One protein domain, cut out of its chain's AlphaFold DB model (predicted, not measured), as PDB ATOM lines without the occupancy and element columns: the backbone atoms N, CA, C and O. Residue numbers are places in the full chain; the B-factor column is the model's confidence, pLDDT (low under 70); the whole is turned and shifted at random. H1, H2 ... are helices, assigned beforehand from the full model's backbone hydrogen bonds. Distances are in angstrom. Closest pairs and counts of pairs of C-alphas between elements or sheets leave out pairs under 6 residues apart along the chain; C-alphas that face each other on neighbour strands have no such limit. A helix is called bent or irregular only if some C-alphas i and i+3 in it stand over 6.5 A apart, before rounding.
ATOM      1  N   ARG A   2     176.777 148.538 151.508       71.12
ATOM      2  CA  ARG A   2     176.697 147.079 151.230       71.12
ATOM      3  C   ARG A   2     177.570 146.203 152.143       71.12
ATOM      4  O   ARG A   2     177.076 145.212 152.658       71.12
ATOM      5  N   GLU A   3     178.819 146.595 152.382       75.25
ATOM      6  CA  GLU A   3     179.748 145.845 153.247       75.25
ATOM      7  C   GLU A   3     179.275 145.781 154.710       75.25
ATOM      8  O   GLU A   3     179.268 144.712 155.314       75.25
ATOM      9  N   ALA A   4     178.796 146.900 155.265       72.75
ATOM     10  CA  ALA A   4     178.246 146.943 156.620       72.75
ATOM     11  C   ALA A   4     176.984 146.071 156.759       72.75
ATOM     12  O   ALA A   4     176.850 145.332 157.731       72.75
ATOM     13  N   HIS A   5     176.094 146.094 155.758       79.94
ATOM     14  CA  HIS A   5     174.927 145.207 155.721       79.94
ATOM     15  C   HIS A   5     175.317 143.724 155.635       79.94
ATOM     16  O   HIS A   5     174.683 142.899 156.289       79.94
ATOM     17  N   ALA A   6     176.347 143.380 154.855       86.44
ATOM     18  CA  ALA A   6     176.838 142.007 154.751       86.44
ATOM     19  C   ALA A   6     177.400 141.508 156.092       86.44
ATOM     20  O   ALA A   6     177.021 140.433 156.545       86.44
ATOM     21  N   LYS A   7     178.216 142.325 156.772       87.06
ATOM     22  CA  LYS A   7     178.744 142.000 158.108       87.06
ATOM     23  C   LYS A   7     177.646 141.833 159.156       87.06
ATOM     24  O   LYS A   7     177.678 140.876 159.920       87.06
ATOM     25  N   GLY A   8     176.659 142.732 159.169       91.00
ATOM     26  CA  GLY A   8     175.512 142.621 160.073       91.00
ATOM     27  C   GLY A   8     174.736 141.322 159.852       91.00
ATOM     28  O   GLY A   8     174.433 140.617 160.808       91.00
ATOM     29  N   ARG A   9     174.493 140.952 158.587       94.75
ATOM     30  CA  ARG A   9     173.832 139.685 158.245       94.75
ATOM     31  C   ARG A   9     174.645 138.474 158.695       94.75
ATOM     32  O   ARG A   9     174.081 137.608 159.351       94.75
ATOM     33  N   ALA A  10     175.945 138.437 158.405       96.25
ATOM     34  CA  ALA A  10     176.830 137.362 158.855       96.25
ATOM     35  C   ALA A  10     176.754 137.173 160.380       96.25
ATOM     36  O   ALA A  10     176.591 136.057 160.866       96.25
ATOM     37  N   TYR A  11     176.765 138.272 161.139       97.06
ATOM     38  CA  TYR A  11     176.637 138.198 162.592       97.06
ATOM     39  C   TYR A  11     175.251 137.726 163.056       97.06
ATOM     40  O   TYR A  11     175.148 136.927 163.985       97.06
ATOM     41  N   HIS A  12     174.175 138.148 162.385       97.88
ATOM     42  CA  HIS A  12     172.830 137.651 162.682       97.88
ATOM     43  C   HIS A  12     172.705 136.137 162.474       97.88
ATOM     44  O   HIS A  12     172.040 135.478 163.270       97.88
ATOM     45  N   ARG A  13     173.373 135.567 161.464       98.62
ATOM     46  CA  ARG A  13     173.393 134.113 161.241       98.62
ATOM     47  C   ARG A  13     174.107 133.373 162.372       98.62
ATOM     48  O   ARG A  13     173.579 132.388 162.879       98.62
ATOM     49  N   ILE A  14     175.238 133.901 162.854       98.62
ATOM     50  CA  ILE A  14     175.928 133.381 164.051       98.62
ATOM     51  C   ILE A  14     174.992 133.410 165.266       98.62
ATOM     52  O   ILE A  14     174.868 132.410 165.975       98.62
ATOM     53  N   CYS A  15     174.288 134.523 165.495       98.62
ATOM     54  CA  CYS A  15     173.305 134.629 166.574       98.62
ATOM     55  C   CYS A  15     172.159 133.617 166.416       98.62
ATOM     56  O   CYS A  15     171.751 133.014 167.406       98.62
ATOM     57  N   ALA A  16     171.661 133.393 165.197       98.62
ATOM     58  CA  ALA A  16     170.618 132.408 164.926       98.62
ATOM     59  C   ALA A  16     171.097 130.975 165.226       98.62
ATOM     60  O   ALA A  16     170.420 130.247 165.955       98.62
ATOM     61  N   ALA A  17     172.293 130.602 164.767       98.69
ATOM     62  CA  ALA A  17     172.906 129.310 165.065       98.69
ATOM     63  C   ALA A  17     173.152 129.117 166.572       98.69
ATOM     64  O   ALA A  17     172.842 128.061 167.133       98.69
ATOM     65  N   ALA A  18     173.655 130.152 167.250       98.75
ATOM     66  CA  ALA A  18     173.871 130.140 168.692       98.75
ATOM     67  C   ALA A  18     172.550 129.999 169.459       98.75
ATOM     68  O   ALA A  18     172.467 129.191 170.382       98.75
ATOM     69  N   ARG A  19     171.495 130.708 169.041       98.56
ATOM     70  CA  ARG A  19     170.149 130.589 169.619       98.56
ATOM     71  C   ARG A  19     169.594 129.180 169.471       98.56
ATOM     72  O   ARG A  19     169.071 128.638 170.439       98.56
ATOM     73  N   THR A  20     169.726 128.575 168.293       98.31
ATOM     74  CA  THR A  20     169.240 127.211 168.037       98.31
ATOM     75  C   THR A  20     169.947 126.179 168.918       98.31
ATOM     76  O   THR A  20     169.306 125.248 169.400       98.31
ATOM     77  N   ARG A  21     171.256 126.337 169.162       98.25
ATOM     78  CA  ARG A  21     172.049 125.373 169.948       98.25
ATOM     79  C   ARG A  21     172.012 125.623 171.458       98.25
ATOM     80  O   ARG A  21     172.065 124.668 172.226       98.25
ATOM     81  N   PHE A  22     171.945 126.885 171.880       98.38
ATOM     82  CA  PHE A  22     172.212 127.304 173.264       98.38
ATOM     83  C   PHE A  22     171.156 128.260 173.846       98.38
ATOM     84  O   PHE A  22     171.254 128.653 175.007       98.38
ATOM     85  N   GLY A  23     170.130 128.624 173.074       98.25
ATOM     86  CA  GLY A  23     169.031 129.482 173.515       98.25
ATOM     87  C   GLY A  23     169.353 130.981 173.528       98.25
ATOM     88  O   GLY A  23     170.430 131.431 173.138       98.25
ATOM     89  N   ASN A  24     168.379 131.777 173.979       97.44
ATOM     90  CA  ASN A  24     168.453 133.245 173.955       97.44
ATOM     91  C   ASN A  24     169.550 133.828 174.852       97.44
ATOM     92  O   ASN A  24     170.039 134.915 174.562       97.44
ATOM     93  N   GLU A  25     169.976 133.116 175.895       98.31
ATOM     94  CA  GLU A  25     171.080 133.572 176.745       98.31
ATOM     95  C   GLU A  25     172.389 133.689 175.950       98.31
ATOM     96  O   GLU A  25     173.136 134.652 176.105       98.31
ATOM     97  N   ALA A  26     172.646 132.767 175.014       98.50
ATOM     98  CA  ALA A  26     173.805 132.878 174.132       98.50
ATOM     99  C   ALA A  26     173.713 134.118 173.231       98.50
ATOM    100  O   ALA A  26     174.706 134.822 173.057       98.50
ATOM    101  N   VAL A  27     172.518 134.433 172.717       98.50
ATOM    102  CA  VAL A  27     172.282 135.653 171.927       98.50
ATOM    103  C   VAL A  27     172.493 136.904 172.771       98.50
ATOM    104  O   VAL A  27     173.122 137.840 172.293       98.50
ATOM    105  N   ALA A  28     172.023 136.927 174.020       98.56
ATOM    106  CA  ALA A  28     172.211 138.063 174.921       98.56
ATOM    107  C   ALA A  28     173.703 138.340 175.175       98.56
ATOM    108  O   ALA A  28     174.156 139.480 175.047       98.56
ATOM    109  N   ARG A  29     174.483 137.287 175.451       98.62
ATOM    110  CA  ARG A  29     175.939 137.374 175.649       98.62
ATOM    111  C   ARG A  29     176.664 137.838 174.383       98.62
ATOM    112  O   ARG A  29     177.499 138.737 174.461       98.62
ATOM    113  N   LEU A  30     176.308 137.279 173.224       98.69
ATOM    114  CA  LEU A  30     176.834 137.685 171.916       98.69
ATOM    115  C   LEU A  30     176.522 139.157 171.613       98.69
ATOM    116  O   LEU A  30     177.430 139.942 171.349       98.69
ATOM    117  N   TYR A  31     175.252 139.549 171.726       98.25
ATOM    118  CA  TYR A  31     174.778 140.910 171.484       98.25
ATOM    119  C   TYR A  31     175.514 141.933 172.350       98.25
ATOM    120  O   TYR A  31     175.984 142.949 171.834       98.25
ATOM    121  N   ARG A  32     175.686 141.635 173.644       98.19
ATOM    122  CA  ARG A  32     176.457 142.473 174.564       98.19
ATOM    123  C   ARG A  32     177.913 142.609 174.119       98.19
ATOM    124  O   ARG A  32     178.382 143.725 173.915       98.19
ATOM    125  N   ALA A  33     178.603 141.487 173.916       98.06
ATOM    126  CA  ALA A  33     180.022 141.467 173.570       98.06
ATOM    127  C   ALA A  33     180.319 142.165 172.229       98.06
ATOM    128  O   ALA A  33     181.340 142.846 172.092       98.06
ATOM    129  N   TYR A  34     179.425 142.020 171.246       97.50
ATOM    130  CA  TYR A  34     179.485 142.748 169.979       97.50
ATOM    131  C   TYR A  34     179.246 144.243 170.190       97.50
ATOM    132  O   TYR A  34     180.021 145.073 169.713       97.50
ATOM    133  N   GLY A  35     178.175 144.591 170.910       96.00
ATOM    134  CA  GLY A  35     177.760 145.969 171.147       96.00
ATOM    135  C   GLY A  35     178.815 146.786 171.887       96.00
ATOM    136  O   GLY A  35     179.117 147.901 171.469       96.00
ATOM    137  N   GLU A  36     179.438 146.223 172.921       96.62
ATOM    138  CA  GLU A  36     180.512 146.872 173.686       96.62
ATOM    139  C   GLU A  36     181.729 147.189 172.794       96.62
ATOM    140  O   GLU A  36     182.249 148.308 172.794       96.62
ATOM    141  N   ARG A  37     182.137 146.251 171.932       95.69
ATOM    142  CA  ARG A  37     183.245 146.460 170.981       95.69
ATOM    143  C   ARG A  37     182.920 147.474 169.887       95.69
ATOM    144  O   ARG A  37     183.795 148.233 169.465       95.69
ATOM    145  N   TYR A  38     181.683 147.462 169.397       95.00
ATOM    146  CA  TYR A  38     181.262 148.337 168.309       95.00
ATOM    147  C   TYR A  38     181.000 149.763 168.809       95.00
ATOM    148  O   TYR A  38     181.605 150.709 168.312       95.00
ATOM    149  N   TRP A  39     180.114 149.919 169.794       95.19
ATOM    150  CA  TRP A  39     179.554 151.206 170.217       95.19
ATOM    151  C   TRP A  39     180.322 151.876 171.357       95.19
ATOM    152  O   TRP A  39     180.315 153.102 171.446       95.19
ATOM    153  N   TYR A  40     180.992 151.095 172.210       95.19
ATOM    154  CA  TYR A  40     181.633 151.602 173.430       95.19
ATOM    155  C   TYR A  40     183.160 151.679 173.338       95.19
ATOM    156  O   TYR A  40     183.823 151.969 174.329       95.19
ATOM    157  N   THR A  41     183.734 151.481 172.147       92.81
ATOM    158  CA  THR A  41     185.164 151.716 171.911       92.81
ATOM    159  C   THR A  41     185.373 153.049 171.181       92.81
ATOM    160  O   THR A  41     185.036 153.142 169.992       92.81
ATOM    161  N   PRO A  42     185.960 154.067 171.846       90.62
ATOM    162  CA  PRO A  42     186.257 155.355 171.229       90.62
ATOM    163  C   PRO A  42     187.079 155.193 169.954       90.62
ATOM    164  O   PRO A  42     188.000 154.374 169.878       90.62
ATOM    165  N   THR A  43     186.718 155.951 168.926       88.31
ATOM    166  CA  THR A  43     187.353 155.863 167.612       88.31
ATOM    167  C   THR A  43     187.528 157.259 167.038       88.31
ATOM    168  O   THR A  43     186.553 157.979 166.860       88.31
ATOM    169  N   ALA A  44     188.769 157.632 166.735       84.88
ATOM    170  CA  ALA A  44     189.079 158.909 166.102       84.88
ATOM    171  C   ALA A  44     188.945 158.833 164.570       84.88
ATOM    172  O   ALA A  44     189.093 157.761 163.974       84.88
ATOM    173  N   GLY A  45     188.737 159.989 163.938       85.31
ATOM    174  CA  GLY A  45     188.656 160.143 162.482       85.31
ATOM    175  C   GLY A  45     187.234 160.081 161.921       85.31
ATOM    176  O   GLY A  45     186.276 159.817 162.643       85.31
ATOM    177  N   ASP A  46     187.107 160.329 160.619       82.75
ATOM    178  CA  ASP A  46     185.805 160.543 159.968       82.75
ATOM    179  C   ASP A  46     185.026 159.241 159.698       82.75
ATOM    180  O   ASP A  46     183.803 159.259 159.581       82.75
ATOM    181  N   ASP A  47     185.708 158.089 159.632       89.00
ATOM    182  CA  ASP A  47     185.102 156.784 159.310       89.00
ATOM    183  C   ASP A  47     184.938 155.880 160.548       89.00
ATOM    184  O   ASP A  47     185.293 154.694 160.554       89.00
ATOM    185  N   LYS A  48     184.410 156.455 161.639       90.38
ATOM    186  CA  LYS A  48     184.255 155.767 162.937       90.38
ATOM    187  C   LYS A  48     183.485 154.444 162.801       90.38
ATOM    188  O   LYS A  48     183.873 153.438 163.393       90.38
ATOM    189  N   PHE A  49     182.439 154.409 161.968       89.81
ATOM    190  CA  PHE A  49     181.608 153.218 161.766       89.81
ATOM    191  C   PHE A  49     182.326 152.080 161.039       89.81
ATOM    192  O   PHE A  49     182.215 150.934 161.474       89.81
ATOM    193  N   ALA A  50     183.066 152.341 159.952       88.06
ATOM    194  CA  ALA A  50     183.781 151.259 159.276       88.06
ATOM    195  C   ALA A  50     184.911 150.711 160.153       88.06
ATOM    196  O   ALA A  50     185.146 149.500 160.166       88.06
ATOM    197  N   VAL A  51     185.578 151.579 160.920       89.75
ATOM    198  CA  VAL A  51     186.594 151.163 161.892       89.75
ATOM    199  C   VAL A  51     185.972 150.295 162.989       89.75
ATOM    200  O   VAL A  51     186.484 149.205 163.250       89.75
ATOM    201  N   ALA A  52     184.837 150.699 163.566       91.44
ATOM    202  CA  ALA A  52     184.099 149.882 164.533       91.44
ATOM    203  C   ALA A  52     183.694 148.521 163.943       91.44
ATOM    204  O   ALA A  52     183.969 147.481 164.535       91.44
ATOM    205  N   ALA A  53     183.147 148.502 162.725       89.38
ATOM    206  CA  ALA A  53     182.753 147.271 162.037       89.38
ATOM    207  C   ALA A  53     183.930 146.340 161.690       89.38
ATOM    208  O   ALA A  53     183.729 145.153 161.437       89.38
ATOM    209  N   ARG A  54     185.157 146.858 161.582       87.88
ATOM    210  CA  ARG A  54     186.376 146.052 161.380       87.88
ATOM    211  C   ARG A  54     186.963 145.543 162.690       87.88
ATOM    212  O   ARG A  54     187.597 144.497 162.682       87.88
ATOM    213  N   ARG A  55     186.754 146.272 163.786       89.88
ATOM    214  CA  ARG A  55     187.210 145.894 165.128       89.88
ATOM    215  C   ARG A  55     186.468 144.681 165.671       89.88
ATOM    216  O   ARG A  55     187.043 143.919 166.443       89.88
ATOM    217  N   VAL A  56     185.193 144.531 165.323       93.19
ATOM    218  CA  VAL A  56     184.406 143.412 165.828       93.19
ATOM    219  C   VAL A  56     184.805 142.118 165.121       93.19
ATOM    220  O   VAL A  56     184.475 141.907 163.956       93.19
ATOM    221  N   ASP A  57     185.505 141.260 165.858       95.06
ATOM    222  CA  ASP A  57     185.880 139.909 165.453       95.06
ATOM    223  C   ASP A  57     184.984 138.891 166.170       95.06
ATOM    224  O   ASP A  57     185.045 138.725 167.393       95.06
ATOM    225  N   ALA A  58     184.132 138.217 165.399       96.38
ATOM    226  CA  ALA A  58     183.211 137.225 165.929       96.38
ATOM    227  C   ALA A  58     183.935 135.992 166.500       96.38
ATOM    228  O   ALA A  58     183.478 135.462 167.507       96.38
ATOM    229  N   ALA A  59     185.073 135.570 165.938       97.31
ATOM    230  CA  ALA A  59     185.825 134.427 166.459       97.31
ATOM    231  C   ALA A  59     186.429 134.743 167.835       97.31
ATOM    232  O   ALA A  59     186.345 133.929 168.757       97.31
ATOM    233  N   ALA A  60     186.962 135.957 168.005       97.88
ATOM    234  CA  ALA A  60     187.455 136.430 169.296       97.88
ATOM    235  C   ALA A  60     186.334 136.535 170.346       97.88
ATOM    236  O   ALA A  60     186.547 136.167 171.500       97.88
ATOM    237  N   ILE A  61     185.140 137.001 169.956       98.25
ATOM    238  CA  ILE A  61     183.963 137.033 170.840       98.25
ATOM    239  C   ILE A  61     183.548 135.615 171.253       98.25
ATOM    240  O   ILE A  61     183.300 135.373 172.430       98.25
ATOM    241  N   LEU A  62     183.463 134.677 170.304       98.56
ATOM    242  CA  LEU A  62     183.086 133.293 170.599       98.56
ATOM    243  C   LEU A  62     184.055 132.662 171.603       98.56
ATOM    244  O   LEU A  62     183.608 132.061 172.577       98.56
ATOM    245  N   ALA A  63     185.360 132.865 171.405       98.44
ATOM    246  CA  ALA A  63     186.391 132.387 172.317       98.44
ATOM    247  C   ALA A  63     186.289 133.018 173.717       98.44
ATOM    248  O   ALA A  63     186.361 132.297 174.704       98.44
ATOM    249  N   GLU A  64     186.086 134.338 173.824       98.12
ATOM    250  CA  GLU A  64     185.892 135.019 175.118       98.12
ATOM    251  C   GLU A  64     184.678 134.479 175.883       98.12
ATOM    252  O   GLU A  64     184.694 134.380 177.108       98.12
ATOM    253  N   LEU A  65     183.606 134.147 175.162       98.31
ATOM    254  CA  LEU A  65     182.358 133.672 175.748       98.31
ATOM    255  C   LEU A  65     182.331 132.152 175.982       98.31
ATOM    256  O   LEU A  65     181.275 131.635 176.366       98.31
ATOM    257  N   ASP A  66     183.439 131.443 175.752       98.06
ATOM    258  CA  ASP A  66     183.513 129.976 175.784       98.06
ATOM    259  C   ASP A  66     182.419 129.311 174.921       98.06
ATOM    260  O   ASP A  66     181.875 128.252 175.250       98.06
ATOM    261  N   LEU A  67     182.050 129.958 173.812       98.31
ATOM    262  CA  LEU A  67     181.110 129.419 172.837       98.31
ATOM    263  C   LEU A  67     181.868 128.598 171.782       98.31
ATOM    264  O   LEU A  67     183.002 128.935 171.433       98.31
ATOM    265  N   PRO A  68     181.260 127.532 171.232       98.50
ATOM    266  CA  PRO A  68     181.916 126.714 170.221       98.50
ATOM    267  C   PRO A  68     182.379 127.523 169.009       98.50
ATOM    268  O   PRO A  68     181.602 128.262 168.403       98.50
ATOM    269  N   ALA A  69     183.652 127.354 168.645       98.31
ATOM    270  CA  ALA A  69     184.270 128.080 167.538       98.31
ATOM    271  C   ALA A  69     183.591 127.793 166.187       98.31
ATOM    272  O   ALA A  69     183.575 128.662 165.325       98.31
ATOM    273  N   ASP A  70     182.978 126.615 166.028       98.25
ATOM    274  CA  ASP A  70     182.234 126.209 164.828       98.25
ATOM    275  C   ASP A  70     180.976 127.058 164.561       98.25
ATOM    276  O   ASP A  70     180.438 127.023 163.459       98.25
ATOM    277  N   LEU A  71     180.518 127.870 165.522       98.62
ATOM    278  CA  LEU A  71     179.463 128.858 165.282       98.62
ATOM    279  C   LEU A  71     179.867 129.911 164.243       98.62
ATOM    280  O   LEU A  71     178.981 130.520 163.647       98.62
ATOM    281  N   ILE A  72     181.168 130.127 164.016       98.25
ATOM    282  CA  ILE A  72     181.653 131.084 163.018       98.25
ATOM    283  C   ILE A  72     181.242 130.695 161.595       98.25
ATOM    284  O   ILE A  72     180.976 131.577 160.787       98.25
ATOM    285  N   GLU A  73     181.108 129.396 161.314       98.31
ATOM    286  CA  GLU A  73     180.733 128.876 159.994       98.31
ATOM    287  C   GLU A  73     179.331 129.344 159.576       98.31
ATOM    288  O   GLU A  73     179.050 129.515 158.391       98.31
ATOM    289  N   ALA A  74     178.460 129.646 160.548       98.56
ATOM    290  CA  ALA A  74     177.135 130.188 160.271       98.56
ATOM    291  C   ALA A  74     177.189 131.560 159.577       98.56
ATOM    292  O   ALA A  74     176.228 131.944 158.919       98.56
ATOM    293  N   ALA A  75     178.297 132.304 159.686       98.00
ATOM    294  CA  ALA A  75     178.476 133.580 158.994       98.00
ATOM    295  C   ALA A  75     178.258 133.459 157.476       98.00
ATOM    296  O   ALA A  75     177.642 134.345 156.867       98.00
ATOM    297  N   ASP A  76     178.711 132.349 156.894       97.56
ATOM    298  CA  ASP A  76     178.690 132.077 155.457       97.56
ATOM    299  C   ASP A  76     177.564 131.113 155.038       97.56
ATOM    300  O   ASP A  76     177.373 130.866 153.849       97.56
ATOM    301  N   ASP A  77     176.775 130.624 155.996       98.00
ATOM    302  CA  ASP A  77     175.641 129.726 155.772       98.00
ATOM    303  C   ASP A  77     174.361 130.522 155.465       98.00
ATOM    304  O   ASP A  77     173.737 131.128 156.341       98.00
ATOM    305  N   ASP A  78     173.960 130.544 154.196       97.50
ATOM    306  CA  ASP A  78     172.769 131.257 153.737       97.50
ATOM    307  C   ASP A  78     171.449 130.558 154.092       97.50
ATOM    308  O   ASP A  78     170.393 131.185 153.978       97.50
TER     309      ASP A  78
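Overview. This is residues 2 to 78 of the 163 residues of an uncharacterized protein of Acidimicrobiia bacterium (UniProt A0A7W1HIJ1). Two long helices, H1 and H2, make a V-shaped hairpin, closed near their link, and three short helices cover one side of it: H3 by the V's open end, H4 on H2 and H5 on H1. H4 and H5 fold back on each other as a second hairpin. The printed part has 77 residues with five named helices, H1 to H5 in order, and no named strand: all helix. It is compact, with a radius of gyration of the C-alphas of 12.5 A, and elongated, spanning 39 by 24 by 17 A.

Along the chain. H1, residues 2 to 22, begins at C-alpha 2 (176.697, 147.079, 151.230) and is 29.9 A long. H2, residues 24 to 39, is 21.4 A long. H3 is residues 48 to 55, H4 residues 58 to 64. H5, residues 69 to 76, ends at C-alpha 76 (178.690, 132.077, 155.457); it is neither bent nor irregular, but only just: C-alphas 69 and 72 are 6.0 A apart.

Arrangement. H1 touches H2 with residues 15 to 19 alone, closest at the C-alphas of Cys 15 and Val 27, 5.5 A, at a shallow tilt of 29 degrees, opposite ways. H1 touches H5 at a steep tilt of 45 degrees, C-alphas of Ala 10 and Ala 75 closest, 4.1 A. H2 touches H3 with residues 37 to 39 alone, C-alphas of Tyr 38 and Ala 52 closest, 5.0 A. H2 touches H4, C-alphas of Ala 33 and Ile 61 closest, 6.5 A. H3 and H5 are apart. Every O i to N i+4 pair is within hydrogen-bond range in H1, H3 and H4; H2 has 11 of 12, H5 0 of 4 but 5 of 5 O i to N i+3 pairs.

Size, cuts and confidence. The C-alphas farthest apart, of Arg 21 and Gly 45, are 39.2 A apart. The printed part has no cut, no link is long, and no printed residue is under 70 in pLDDT.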